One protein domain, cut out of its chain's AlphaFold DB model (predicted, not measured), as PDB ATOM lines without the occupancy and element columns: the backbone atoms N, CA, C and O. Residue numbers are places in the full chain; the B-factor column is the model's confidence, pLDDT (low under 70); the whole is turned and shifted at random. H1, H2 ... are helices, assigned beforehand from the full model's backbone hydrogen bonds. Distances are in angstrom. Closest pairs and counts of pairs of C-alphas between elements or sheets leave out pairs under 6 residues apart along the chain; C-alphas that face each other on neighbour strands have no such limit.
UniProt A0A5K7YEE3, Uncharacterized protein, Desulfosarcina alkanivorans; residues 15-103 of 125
ATOM      1  N   ALA A  15       9.406  23.766 -16.200       92.31
ATOM      2  CA  ALA A  15      10.275  24.572 -15.347       92.31
ATOM      3  C   ALA A  15       9.838  26.047 -15.301       92.31
ATOM      4  O   ALA A  15       9.726  26.628 -14.214       92.31
ATOM      5  N   ALA A  16       9.516  26.646 -16.455       89.44
ATOM      6  CA  ALA A  16       9.040  28.026 -16.524       89.44
ATOM      7  C   ALA A  16       7.705  28.197 -15.781       89.44
ATOM      8  O   ALA A  16       7.546  29.133 -14.989       89.44
ATOM      9  N   TYR A  17       6.779  27.247 -15.952       89.31
ATOM     10  CA  TYR A  17       5.498  27.248 -15.247       89.31
ATOM     11  C   TYR A  17       5.662  27.132 -13.725       89.31
ATOM     12  O   TYR A  17       5.021  27.864 -12.963       89.31
ATOM     13  N   ALA A  18       6.556  26.254 -13.257       92.62
ATOM     14  CA  ALA A  18       6.846  26.104 -11.834       92.62
ATOM     15  C   ALA A  18       7.384  27.410 -11.221       92.62
ATOM     16  O   ALA A  18       6.937  27.832 -10.147       92.62
ATOM     17  N   MET A  19       8.285  28.094 -11.929       95.25
ATOM     18  CA  MET A  19       8.821  29.390 -11.509       95.25
ATOM     19  C   MET A  19       7.757  30.488 -11.504       95.25
ATOM     20  O   MET A  19       7.686  31.266 -10.549       95.25
ATOM     21  N   LEU A  20       6.888  30.530 -12.515       92.94
ATOM     22  CA  LEU A  20       5.759  31.457 -12.570       92.94
ATOM     23  C   LEU A  20       4.824  31.265 -11.367       92.94
ATOM     24  O   LEU A  20       4.497  32.231 -10.678       92.94
ATOM     25  N   LYS A  21       4.462  30.016 -11.048       94.31
ATOM     26  CA  LYS A  21       3.620  29.685  -9.886       94.31
ATOM     27  C   LYS A  21       4.274  30.103  -8.568       94.31
ATOM     28  O   LYS A  21       3.604  30.643  -7.686       94.31
ATOM     29  N   LYS A  22       5.587  29.889  -8.429       96.88
ATOM     30  CA  LYS A  22       6.358  30.323  -7.254       96.88
ATOM     31  C   LYS A  22       6.335  31.848  -7.098       96.88
ATOM     32  O   LYS A  22       6.086  32.331  -5.995       96.88
ATOM     33  N   ARG A  23       6.544  32.596  -8.188       96.62
ATOM     34  CA  ARG A  23       6.482  34.070  -8.197       96.62
ATOM     35  C   ARG A  23       5.085  34.581  -7.857       96.62
ATOM     36  O   ARG A  23       4.962  35.453  -7.007       96.62
ATOM     37  N   ALA A  24       4.041  33.994  -8.443       95.50
ATOM     38  CA  ALA A  24       2.656  34.364  -8.154       95.50
ATOM     39  C   ALA A  24       2.342  34.210  -6.659       95.50
ATOM     40  O   ALA A  24       1.861  35.149  -6.029       95.50
ATOM     41  N   LYS A  25       2.737  33.075  -6.059       96.44
ATOM     42  CA  LYS A  25       2.599  32.842  -4.614       96.44
ATOM     43  C   LYS A  25       3.359  33.878  -3.782       96.44
ATOM     44  O   LYS A  25       2.818  34.364  -2.795       96.44
ATOM     45  N   HIS A  26       4.597  34.201  -4.158       96.88
ATOM     46  CA  HIS A  26       5.409  35.191  -3.445       96.88
ATOM     47  C   HIS A  26       4.772  36.588  -3.454       96.88
ATOM     48  O   HIS A  26       4.842  37.294  -2.455       96.88
ATOM     49  N   LEU A  27       4.108  36.950  -4.552       95.56
ATOM     50  CA  LEU A  27       3.428  38.235  -4.723       95.56
ATOM     51  C   LEU A  27       1.975  38.240  -4.215       95.56
ATOM     52  O   LEU A  27       1.298  39.256  -4.335       95.56
ATOM     53  N   GLY A  28       1.470  37.124  -3.676       96.06
ATOM     54  CA  GLY A  28       0.073  37.011  -3.239       96.06
ATOM     55  C   GLY A  28      -0.947  37.079  -4.384       96.06
ATOM     56  O   GLY A  28      -2.094  37.459  -4.162       96.06
ATOM     57  N   LEU A  29      -0.545  36.727  -5.607       94.12
ATOM     58  CA  LEU A  29      -1.377  36.773  -6.810       94.12
ATOM     59  C   LEU A  29      -1.771  35.364  -7.272       94.12
ATOM     60  O   LEU A  29      -1.062  34.385  -7.032       94.12
ATOM     61  N   SER A  30      -2.879  35.262  -8.010       93.25
ATOM     62  CA  SER A  30      -3.141  34.064  -8.811       93.25
ATOM     63  C   SER A  30      -2.157  33.997  -9.986       93.25
ATOM     64  O   SER A  30      -1.677  35.025 -10.469       93.25
ATOM     65  N   THR A  31      -1.866  32.791 -10.486       89.75
ATOM     66  CA  THR A  31      -1.000  32.624 -11.665       89.75
ATOM     67  C   THR A  31      -1.545  33.394 -12.869       89.75
ATOM     68  O   THR A  31      -0.786  34.088 -13.533       89.75
ATOM     69  N   GLY A  32      -2.862  33.332 -13.104       89.00
ATOM     70  CA  GLY A  32      -3.516  34.092 -14.174       89.00
ATOM     71  C   GLY A  32      -3.335  35.600 -14.007       89.00
ATOM     72  O   GLY A  32      -2.946  36.271 -14.956       89.00
ATOM     73  N   LYS A  33      -3.489  36.122 -12.781       89.56
ATOM     74  CA  LYS A  33      -3.303  37.554 -12.529       89.56
ATOM     75  C   LYS A  33      -1.862  38.008 -12.755       89.56
ATOM     76  O   LYS A  33      -1.629  39.102 -13.257       89.56
ATOM     77  N   LEU A  34      -0.889  37.168 -12.404       91.88
ATOM     78  CA  LEU A  34       0.508  37.454 -12.711       91.88
ATOM     79  C   LEU A  34       0.749  37.497 -14.226       91.88
ATOM     80  O   LEU A  34       1.418  38.412 -14.691       91.88
ATOM     81  N   VAL A  35       0.187  36.558 -14.995       89.69
ATOM     82  CA  VAL A  35       0.294  36.562 -16.466       89.69
ATOM     83  C   VAL A  35      -0.321  37.829 -17.060       89.69
ATOM     84  O   VAL A  35       0.337  38.491 -17.854       89.69
ATOM     85  N   GLU A  36      -1.524  38.221 -16.635       88.56
ATOM     86  CA  GLU A  36      -2.157  39.477 -17.069       88.56
ATOM     87  C   GLU A  36      -1.264  40.694 -16.804       88.56
ATOM     88  O   GLU A  36      -1.091  41.539 -17.677       88.56
ATOM     89  N   ASN A  37      -0.667  40.777 -15.612       89.94
ATOM     90  CA  ASN A  37       0.214  41.887 -15.260       89.94
ATOM     91  C   ASN A  37       1.495  41.900 -16.111       89.94
ATOM     92  O   ASN A  37       1.967  42.973 -16.475       89.94
ATOM     93  N   LEU A  38       2.056  40.729 -16.433       90.38
ATOM     94  CA  LEU A  38       3.227  40.617 -17.307       90.38
ATOM     95  C   LEU A  38       2.898  41.035 -18.746       90.38
ATOM     96  O   LEU A  38       3.678  41.762 -19.355       90.38
ATOM     97  N   LEU A  39       1.734  40.634 -19.267       88.94
ATOM     98  CA  LEU A  39       1.259  41.060 -20.586       88.94
ATOM     99  C   LEU A  39       1.029  42.575 -20.629       88.94
ATOM    100  O   LEU A  39       1.507  43.235 -21.544       88.94
ATOM    101  N   ALA A  40       0.388  43.145 -19.604       89.06
ATOM    102  CA  ALA A  40       0.195  44.591 -19.500       89.06
ATOM    103  C   ALA A  40       1.529  45.356 -19.412       89.06
ATOM    104  O   ALA A  40       1.674  46.428 -19.994       89.06
ATOM    105  N   ALA A  41       2.525  44.809 -18.709       88.88
ATOM    106  CA  ALA A  41       3.855  45.408 -18.646       88.88
ATOM    107  C   ALA A  41       4.566  45.386 -20.009       88.88
ATOM    108  O   ALA A  41       5.214  46.371 -20.364       88.88
ATOM    109  N   MET A  42       4.431  44.299 -20.774       88.50
ATOM    110  CA  MET A  42       4.982  44.211 -22.129       88.50
ATOM    111  C   MET A  42       4.301  45.201 -23.077       88.50
ATOM    112  O   MET A  42       4.992  45.909 -23.799       88.50
ATOM    113  N   GLU A  43       2.977  45.321 -23.012       90.00
ATOM    114  CA  GLU A  43       2.212  46.292 -23.803       90.00
ATOM    115  C   GLU A  43       2.691  47.732 -23.549       90.00
ATOM    116  O   GLU A  43       2.970  48.488 -24.477       90.00
ATOM    117  N   LEU A  44       2.906  48.105 -22.283       88.81
ATOM    118  CA  LEU A  44       3.452  49.422 -21.937       88.81
ATOM    119  C   LEU A  44       4.877  49.631 -22.468       88.81
ATOM    120  O   LEU A  44       5.237  50.747 -22.848       88.81
ATOM    121  N   ARG A  45       5.710  48.585 -22.468       87.44
ATOM    122  CA  ARG A  45       7.061  48.646 -23.050       87.44
ATOM    123  C   ARG A  45       6.995  48.829 -24.563       87.44
ATOM    124  O   ARG A  45       7.731  49.657 -25.089       87.44
ATOM    125  N   LEU A  46       6.081  48.130 -25.230       88.69
ATOM    126  CA  LEU A  46       5.844  48.240 -26.664       88.69
ATOM    127  C   LEU A  46       5.422  49.664 -27.055       88.69
ATOM    128  O   LEU A  46       6.046  50.276 -27.919       88.69
ATOM    129  N   GLN A  47       4.452  50.239 -26.342       87.56
ATOM    130  CA  GLN A  47       3.999  51.619 -26.551       87.56
ATOM    131  C   GLN A  47       5.136  52.637 -26.388       87.56
ATOM    132  O   GLN A  47       5.288  53.549 -27.201       87.56
ATOM    133  N   ARG A  48       5.979  52.471 -25.361       86.25
ATOM    134  CA  ARG A  48       7.152  53.335 -25.146       86.25
ATOM    135  C   ARG A  48       8.179  53.196 -26.262       86.25
ATOM    136  O   ARG A  48       8.730  54.205 -26.691       86.25
ATOM    137  N   ALA A  49       8.423  51.976 -26.732       86.25
ATOM    138  CA  ALA A  49       9.370  51.718 -27.806       86.25
ATOM    139  C   ALA A  49       8.900  52.344 -29.131       86.25
ATOM    140  O   ALA A  49       9.687  53.018 -29.794       86.25
ATOM    141  N   TYR A  50       7.610  52.232 -29.467       89.06
ATOM    142  CA  TYR A  50       7.019  52.919 -30.622       89.06
ATOM    143  C   TYR A  50       7.090  54.443 -30.509       89.06
ATOM    144  O   TYR A  50       7.499  55.111 -31.461       89.06
ATOM    145  N   ALA A  51       6.776  54.996 -29.333       86.75
ATOM    146  CA  ALA A  51       6.886  56.430 -29.088       86.75
ATOM    147  C   ALA A  51       8.333  56.930 -29.245       86.75
ATOM    148  O   ALA A  51       8.569  57.942 -29.904       86.75
ATOM    149  N   ALA A  52       9.309  56.195 -28.700       85.50
ATOM    150  CA  ALA A  52      10.734  56.499 -28.835       85.50
ATOM    151  C   ALA A  52      11.232  56.358 -30.285       85.50
ATOM    152  O   ALA A  52      12.108  57.103 -30.718       85.50
ATOM    153  N   ALA A  53      10.652  55.434 -31.050       85.75
ATOM    154  CA  ALA A  53      10.921  55.263 -32.473       85.75
ATOM    155  C   ALA A  53      10.169  56.274 -33.361       85.75
ATOM    156  O   ALA A  53      10.391  56.281 -34.570       85.75
ATOM    157  N   HIS A  54       9.302  57.128 -32.805       88.06
ATOM    158  CA  HIS A  54       8.445  58.047 -33.563       88.06
ATOM    159  C   HIS A  54       7.647  57.332 -34.670       88.06
ATOM    160  O   HIS A  54       7.720  57.711 -35.849       88.06
ATOM    161  N   ILE A  55       6.958  56.257 -34.280       84.56
ATOM    162  CA  ILE A  55       6.038  55.475 -35.112       84.56
ATOM    163  C   ILE A  55       4.626  55.698 -34.577       84.56
ATOM    164  O   ILE A  55       4.376  55.490 -33.389       84.56
ATOM    165  N   ASP A  56       3.718  56.117 -35.452       82.44
ATOM    166  CA  ASP A  56       2.317  56.332 -35.098       82.44
ATOM    167  C   ASP A  56       1.552  55.003 -35.050       82.44
ATOM    168  O   ASP A  56       1.834  54.079 -35.815       82.44
ATOM    169  N   GLU A  57       0.515  54.920 -34.214       77.12
ATOM    170  CA  GLU A  57      -0.318  53.713 -34.066       77.12
ATOM    171  C   GLU A  57      -0.929  53.242 -35.397       77.12
ATOM    172  O   GLU A  57      -1.095  52.049 -35.628       77.12
ATOM    173  N   THR A  58      -1.208  54.165 -36.321       79.88
ATOM    174  CA  THR A  58      -1.750  53.848 -37.653       79.88
ATOM    175  C   THR A  58      -0.737  53.185 -38.589       79.88
ATOM    176  O   THR A  58      -1.114  52.724 -39.663       79.88
ATOM    177  N   GLN A  59       0.546  53.189 -38.223       72.69
ATOM    178  CA  GLN A  59       1.646  52.565 -38.964       72.69
ATOM    179  C   GLN A  59       2.013  51.189 -38.389       72.69
ATOM    180  O   GLN A  59       2.814  50.470 -38.987       72.69
ATOM    181  N   VAL A  60       1.438  50.820 -37.240       79.06
ATOM    182  CA  VAL A  60       1.705  49.550 -36.566       79.06
ATOM    183  C   VAL A  60       1.028  48.404 -37.315       79.06
ATOM    184  O   VAL A  60      -0.134  48.467 -37.714       79.06
ATOM    185  N   SER A  61       1.784  47.329 -37.500       79.12
ATOM    186  CA  SER A  61       1.346  46.073 -38.101       79.12
ATOM    187  C   SER A  61       1.919  44.902 -37.304       79.12
ATOM    188  O   SER A  61       2.882  45.077 -36.562       79.12
ATOM    189  N   GLU A  62       1.409  43.687 -37.507       74.94
ATOM    190  CA  GLU A  62       1.929  42.481 -36.834       74.94
ATOM    191  C   GLU A  62       3.449  42.291 -37.042       74.94
ATOM    192  O   GLU A  62       4.180  41.899 -36.132       74.94
ATOM    193  N   LYS A  63       3.960  42.639 -38.234       78.00
ATOM    194  CA  LYS A  63       5.401  42.632 -38.543       78.00
ATOM    195  C   LYS A  63       6.167  43.656 -37.695       78.00
ATOM    196  O   LYS A  63       7.283  43.372 -37.264       78.00
ATOM    197  N   SER A  64       5.564  44.817 -37.454       81.44
ATOM    198  CA  SER A  64       6.131  45.881 -36.620       81.44
ATOM    199  C   SER A  64       6.231  45.436 -35.165       81.44
ATOM    200  O   SER A  64       7.285  45.608 -34.555       81.44
ATOM    201  N   ASP A  65       5.189  44.774 -34.646       84.62
ATOM    202  CA  ASP A  65       5.163  44.292 -33.261       84.62
ATOM    203  C   ASP A  65       6.256  43.265 -33.017       84.62
ATOM    204  O   ASP A  65       6.983  43.352 -32.029       84.62
ATOM    205  N   LYS A  66       6.445  42.333 -33.957       84.12
ATOM    206  CA  LYS A  66       7.530  41.357 -33.868       84.12
ATOM    207  C   LYS A  66       8.901  42.033 -33.778       84.12
ATOM    208  O   LYS A  66       9.676  41.711 -32.880       84.12
ATOM    209  N   LEU A  67       9.190  42.968 -34.686       85.38
ATOM    210  CA  LEU A  67      10.474  43.675 -34.713       85.38
ATOM    211  C   LEU A  67      10.692  44.496 -33.440       85.38
ATOM    212  O   LEU A  67      11.793  44.512 -32.892       85.38
ATOM    213  N   MET A  68       9.644  45.151 -32.942       87.31
ATOM    214  CA  MET A  68       9.736  45.988 -31.754       87.31
ATOM    215  C   MET A  68       9.894  45.160 -30.471       87.31
ATOM    216  O   MET A  68      10.687  45.518 -29.602       87.31
ATOM    217  N   ILE A  69       9.213  44.016 -30.366       87.56
ATOM    218  CA  ILE A  69       9.401  43.072 -29.256       87.56
ATOM    219  C   ILE A  69      10.833  42.528 -29.254       87.56
ATOM    220  O   ILE A  69      11.478  42.524 -28.207       87.56
ATOM    221  N   GLU A  70      11.365  42.116 -30.409       85.62
ATOM    222  CA  GLU A  70      12.766  41.685 -30.522       85.62
ATOM    223  C   GLU A  70      13.729  42.800 -30.085       85.62
ATOM    224  O   GLU A  70      14.675  42.541 -29.337       85.62
ATOM    225  N   ALA A  71      13.443  44.049 -30.466       84.00
ATOM    226  CA  ALA A  71      14.227  45.209 -30.058       84.00
ATOM    227  C   ALA A  71      14.282  45.386 -28.540       84.00
ATOM    228  O   ALA A  71      15.352  45.623 -27.977       84.00
ATOM    229  N   ILE A  72      13.124  45.265 -27.882       85.50
ATOM    230  CA  ILE A  72      12.993  45.366 -26.427       85.50
ATOM    231  C   ILE A  72      13.823  44.276 -25.754       85.50
ATOM    232  O   ILE A  72      14.595  44.577 -24.849       85.50
ATOM    233  N   LEU A  73      13.721  43.029 -26.221       84.88
ATOM    234  CA  LEU A  73      14.435  41.896 -25.626       84.88
ATOM    235  C   LEU A  73      15.957  42.007 -25.789       84.88
ATOM    236  O   LEU A  73      16.700  41.715 -24.852       84.88
ATOM    237  N   ILE A  74      16.434  42.463 -26.952       83.00
ATOM    238  CA  ILE A  74      17.862  42.746 -27.170       83.00
ATOM    239  C   ILE A  74      18.312  43.884 -26.252       83.00
ATOM    240  O   ILE A  74      19.335  43.773 -25.577       83.00
ATOM    241  N   GLY A  75      17.525  44.960 -26.181       80.81
ATOM    242  CA  GLY A  75      17.788  46.078 -25.285       80.81
ATOM    243  C   GLY A  75      17.834  45.655 -23.815       80.81
ATOM    244  O   GLY A  75      18.680  46.156 -23.080       80.81
ATOM    245  N   ASP A  76      16.970  44.736 -23.375       80.88
ATOM    246  CA  ASP A  76      16.973  44.189 -22.012       80.88
ATOM    247  C   ASP A  76      18.280  43.419 -21.752       80.88
ATOM    248  O   ASP A  76      18.926  43.633 -20.725       80.88
ATOM    249  N   GLY A  77      18.711  42.575 -22.699       80.50
ATOM    250  CA  GLY A  77      19.957  41.805 -22.600       80.50
ATOM    251  C   GLY A  77      21.217  42.674 -22.524       80.50
ATOM    252  O   GLY A  77      22.169  42.329 -21.828       80.50
ATOM    253  N   GLU A  78      21.199  43.830 -23.183       79.94
ATOM    254  CA  GLU A  78      22.306  44.792 -23.202       79.94
ATOM    255  C   GLU A  78      22.212  45.867 -22.095       79.94
ATOM    256  O   GLU A  78      23.101  46.713 -21.953       79.94
ATOM    257  N   GLY A  79      21.135  45.859 -21.296       77.62
ATOM    258  CA  GLY A  79      20.890  46.824 -20.220       77.62
ATOM    259  C   GLY A  79      20.463  48.219 -20.694       77.62
ATOM    260  O   GLY A  79      20.676  49.209 -19.993       77.62
ATOM    261  N   TRP A  80      19.898  48.333 -21.897       76.75
ATOM    262  CA  TRP A  80      19.451  49.595 -22.499       76.75
ATOM    263  C   TRP A  80      17.933  49.798 -22.444       76.75
ATOM    264  O   TRP A  80      17.488  50.940 -22.483       76.75
ATOM    265  N   ALA A  81      17.144  48.725 -22.339       60.12
ATOM    266  CA  ALA A  81      15.686  48.774 -22.506       60.12
ATOM    267  C   ALA A  81      14.926  49.573 -21.433       60.12
ATOM    268  O   ALA A  81      13.810  50.001 -21.690       60.12
ATOM    269  N   ASP A  82      15.510  49.839 -20.263       64.56
ATOM    270  CA  ASP A  82      14.896  50.733 -19.267       64.56
ATOM    271  C   ASP A  82      15.459  52.170 -19.323       64.56
ATOM    272  O   ASP A  82      14.988  53.054 -18.608       64.56
ATOM    273  N   ASN A  83      16.436  52.433 -20.200       71.00
ATOM    274  CA  ASN A  83      17.015  53.754 -20.442       71.00
ATOM    275  C   ASN A  83      16.756  54.183 -21.892       71.00
ATOM    276  O   ASN A  83      17.628  54.107 -22.753       71.00
ATOM    277  N   TRP A  84      15.539  54.654 -22.158       64.94
ATOM    278  CA  TRP A  84      15.097  55.077 -23.493       64.94
ATOM    279  C   TRP A  84      15.827  56.319 -24.030       64.94
ATOM    280  O   TRP A  84      15.773  56.593 -25.225       64.94
ATOM    281  N   GLU A  85      16.552  57.037 -23.171       65.12
ATOM    282  CA  GLU A  85      17.450  58.138 -23.546       65.12
ATOM    283  C   GLU A  85      18.855  57.641 -23.938       65.12
ATOM    284  O   GLU A  85      19.710  58.418 -24.373       65.12
ATOM    285  N   ASN A  86      19.122  56.336 -23.807       78.12
ATOM    286  CA  ASN A  86      20.382  55.735 -24.212       78.12
ATOM    287  C   ASN A  86      20.573  55.889 -25.724       78.12
ATOM    288  O   ASN A  86      19.799  55.378 -26.533       78.12
ATOM    289  N   THR A  87      21.671  56.536 -26.112       77.94
ATOM    290  CA  THR A  87      21.990  56.814 -27.515       77.94
ATOM    291  C   THR A  87      22.085  55.545 -28.366       77.94
ATOM    292  O   THR A  87      21.715  55.584 -29.536       77.94
ATOM    293  N   LYS A  88      22.521  54.407 -27.802       78.50
ATOM    294  CA  LYS A  88      22.559  53.117 -28.510       78.50
ATOM    295  C   LYS A  88      21.157  52.575 -28.774       78.50
ATOM    296  O   LYS A  88      20.900  52.104 -29.875       78.50
ATOM    297  N   MET A  89      20.251  52.692 -27.801       82.00
ATOM    298  CA  MET A  89      18.853  52.288 -27.973       82.00
ATOM    299  C   MET A  89      18.153  53.180 -28.997       82.00
ATOM    300  O   MET A  89      17.520  52.672 -29.914       82.00
ATOM    301  N   ALA A  90      18.339  54.499 -28.908       81.12
ATOM    302  CA  ALA A  90      17.782  55.444 -29.871       81.12
ATOM    303  C   ALA A  90      18.294  55.189 -31.302       81.12
ATOM    304  O   ALA A  90      17.511  55.168 -32.252       81.12
ATOM    305  N   GLN A  91      19.598  54.933 -31.466       81.94
ATOM    306  CA  GLN A  91      20.173  54.541 -32.756       81.94
ATOM    307  C   GLN A  91      19.574  53.227 -33.258       81.94
ATOM    308  O   GLN A  91      19.185  53.142 -34.421       81.94
ATOM    309  N   TYR A  92      19.457  52.222 -32.392       82.06
ATOM    310  CA  TYR A  92      18.914  50.927 -32.774       82.06
ATOM    311  C   TYR A  92      17.444  51.018 -33.206       82.06
ATOM    312  O   TYR A  92      17.090  50.560 -34.292       82.06
ATOM    313  N   LEU A  93      16.616  51.720 -32.431       84.75
ATOM    314  CA  LEU A  93      15.220  51.995 -32.771       84.75
ATOM    315  C   LEU A  93      15.077  52.776 -34.084       84.75
ATOM    316  O   LEU A  93      14.120  52.547 -34.817       84.75
ATOM    317  N   SER A  94      16.030  53.648 -34.433       83.00
ATOM    318  CA  SER A  94      16.009  54.365 -35.716       83.00
ATOM    319  C   SER A  94      16.165  53.438 -36.931       83.00
ATOM    320  O   SER A  94      15.523  53.668 -37.957       83.00
ATOM    321  N   PHE A  95      16.954  52.360 -36.810       84.00
ATOM    322  CA  PHE A  95      17.068  51.344 -37.860       84.00
ATOM    323  C   PHE A  95      15.774  50.546 -37.989       84.00
ATOM    324  O   PHE A  95      15.254  50.392 -39.088       84.00
ATOM    325  N   ILE A  96      15.203  50.132 -36.860       83.56
ATOM    326  CA  ILE A  96      13.945  49.380 -36.833       83.56
ATOM    327  C   ILE A  96      12.794  50.217 -37.388       83.56
ATOM    328  O   ILE A  96      11.995  49.725 -38.179       83.56
ATOM    329  N   ARG A  97      12.735  51.507 -37.042       83.81
ATOM    330  CA  ARG A  97      11.775  52.452 -37.616       83.81
ATOM    331  C   ARG A  97      11.866  52.479 -39.135       83.81
ATOM    332  O   ARG A  97      10.839  52.444 -39.802       83.81
ATOM    333  N   LYS A  98      13.081  52.550 -39.678       82.69
ATOM    334  CA  LYS A  98      13.297  52.520 -41.123       82.69
ATOM    335  C   LYS A  98      12.761  51.219 -41.731       82.69
ATOM    336  O   LYS A  98      12.002  51.285 -42.690       82.69
ATOM    337  N   ASP A  99      13.079  50.073 -41.128       80.81
ATOM    338  CA  ASP A  99      12.612  48.760 -41.593       80.81
ATOM    339  C   ASP A  99      11.076  48.627 -41.555       80.81
ATOM    340  O   ASP A  99      10.485  48.016 -42.448       80.81
ATOM    341  N   ILE A 100      10.427  49.226 -40.550       80.81
ATOM    342  CA  ILE A 100       8.965  49.278 -40.415       80.81
ATOM    343  C   ILE A 100       8.344  50.187 -41.485       80.81
ATOM    344  O   ILE A 100       7.422  49.772 -42.183       80.81
ATOM    345  N   LEU A 101       8.843  51.419 -41.636       80.38
ATOM    346  CA  LEU A 101       8.239  52.427 -42.515       80.38
ATOM    347  C   LEU A 101       8.472  52.164 -44.004       80.38
ATOM    348  O   LEU A 101       7.636  52.531 -44.825       80.38
ATOM    349  N   GLU A 102       9.600  51.557 -44.369       75.81
ATOM    350  CA  GLU A 102       9.910  51.241 -45.767       75.81
ATOM    351  C   GLU A 102       9.196  49.967 -46.257       75.81
ATOM    352  O   GLU A 102       9.358  49.603 -47.421       75.81
ATOM    353  N   ASP A 103       8.442  49.282 -45.378       61.94
ATOM    354  CA  ASP A 103       7.859  47.941 -45.568       61.94
ATOM    355  C   ASP A 103       8.787  47.002 -46.344       61.94
ATOM    356  O   ASP A 103       8.398  46.217 -47.215       61.94
TER     357      ASP A 103
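This is residues 15 to 103 of the 125 residues of an uncharacterized protein of Desulfosarcina alkanivorans (UniProt A0A5K7YEE3). A long helix, H2, makes a bar: near its last residues it crosses H3 of a helical hairpin, H3 and H4, and at its first residues it meets H1, which turns off at a corner. Residues 36 to 41 of H2 stand free between these two ends, and H1 is apart from the hairpin. The printed part has 89 residues with four named helices, H1 to H4 in chain order, and no named strand; the class is all helix. The whole is loose, with a radius of gyration of the C-alphas of 15.3 A, and elongated, spanning 44 by 26 by 20 A.

H1, residues 15 to 26, touches H2, residues 31 to 52, about perpendicular at 82 degrees; H1 residues 20 to 25 alone and H2 residues 31 to 34 alone take part, and the closest C-alphas are those of Ala 24 and Thr 31, 5.4 A apart. H2 residues 45 to 50 alone touch H3, residues 62 to 77, about perpendicular at 83 degrees, the closest C-alphas being Leu 46 and Ile 69 at 6.8 A. H3 and H4, residues 87 to 101, touch at a shallow tilt of 14 degrees, opposite ways, with the closest C-alphas, Ser 64 and Ile 100, at 5.8 A. H2 and H4 only just touch, with 3 pairs of C-alphas within 8 A. Every O i to N i+4 pair is within hydrogen-bond range in H1, H2, H3 and H4.

H1 begins at C-alpha 15 (10.275, 24.572, -15.347). H2 is 31.7 A long, H3 23.0 A, H4 20.8 A and H1 16.7 A. H4 ends at C-alpha 101 (8.239, 52.427, -42.515).

The C-alphas farthest apart, Gly 28 and Glu 102, are 45.9 A apart. The printed part has no cut and no long link. Model confidence is under 70 at residues 81 to 82, 84 to 85 and 103.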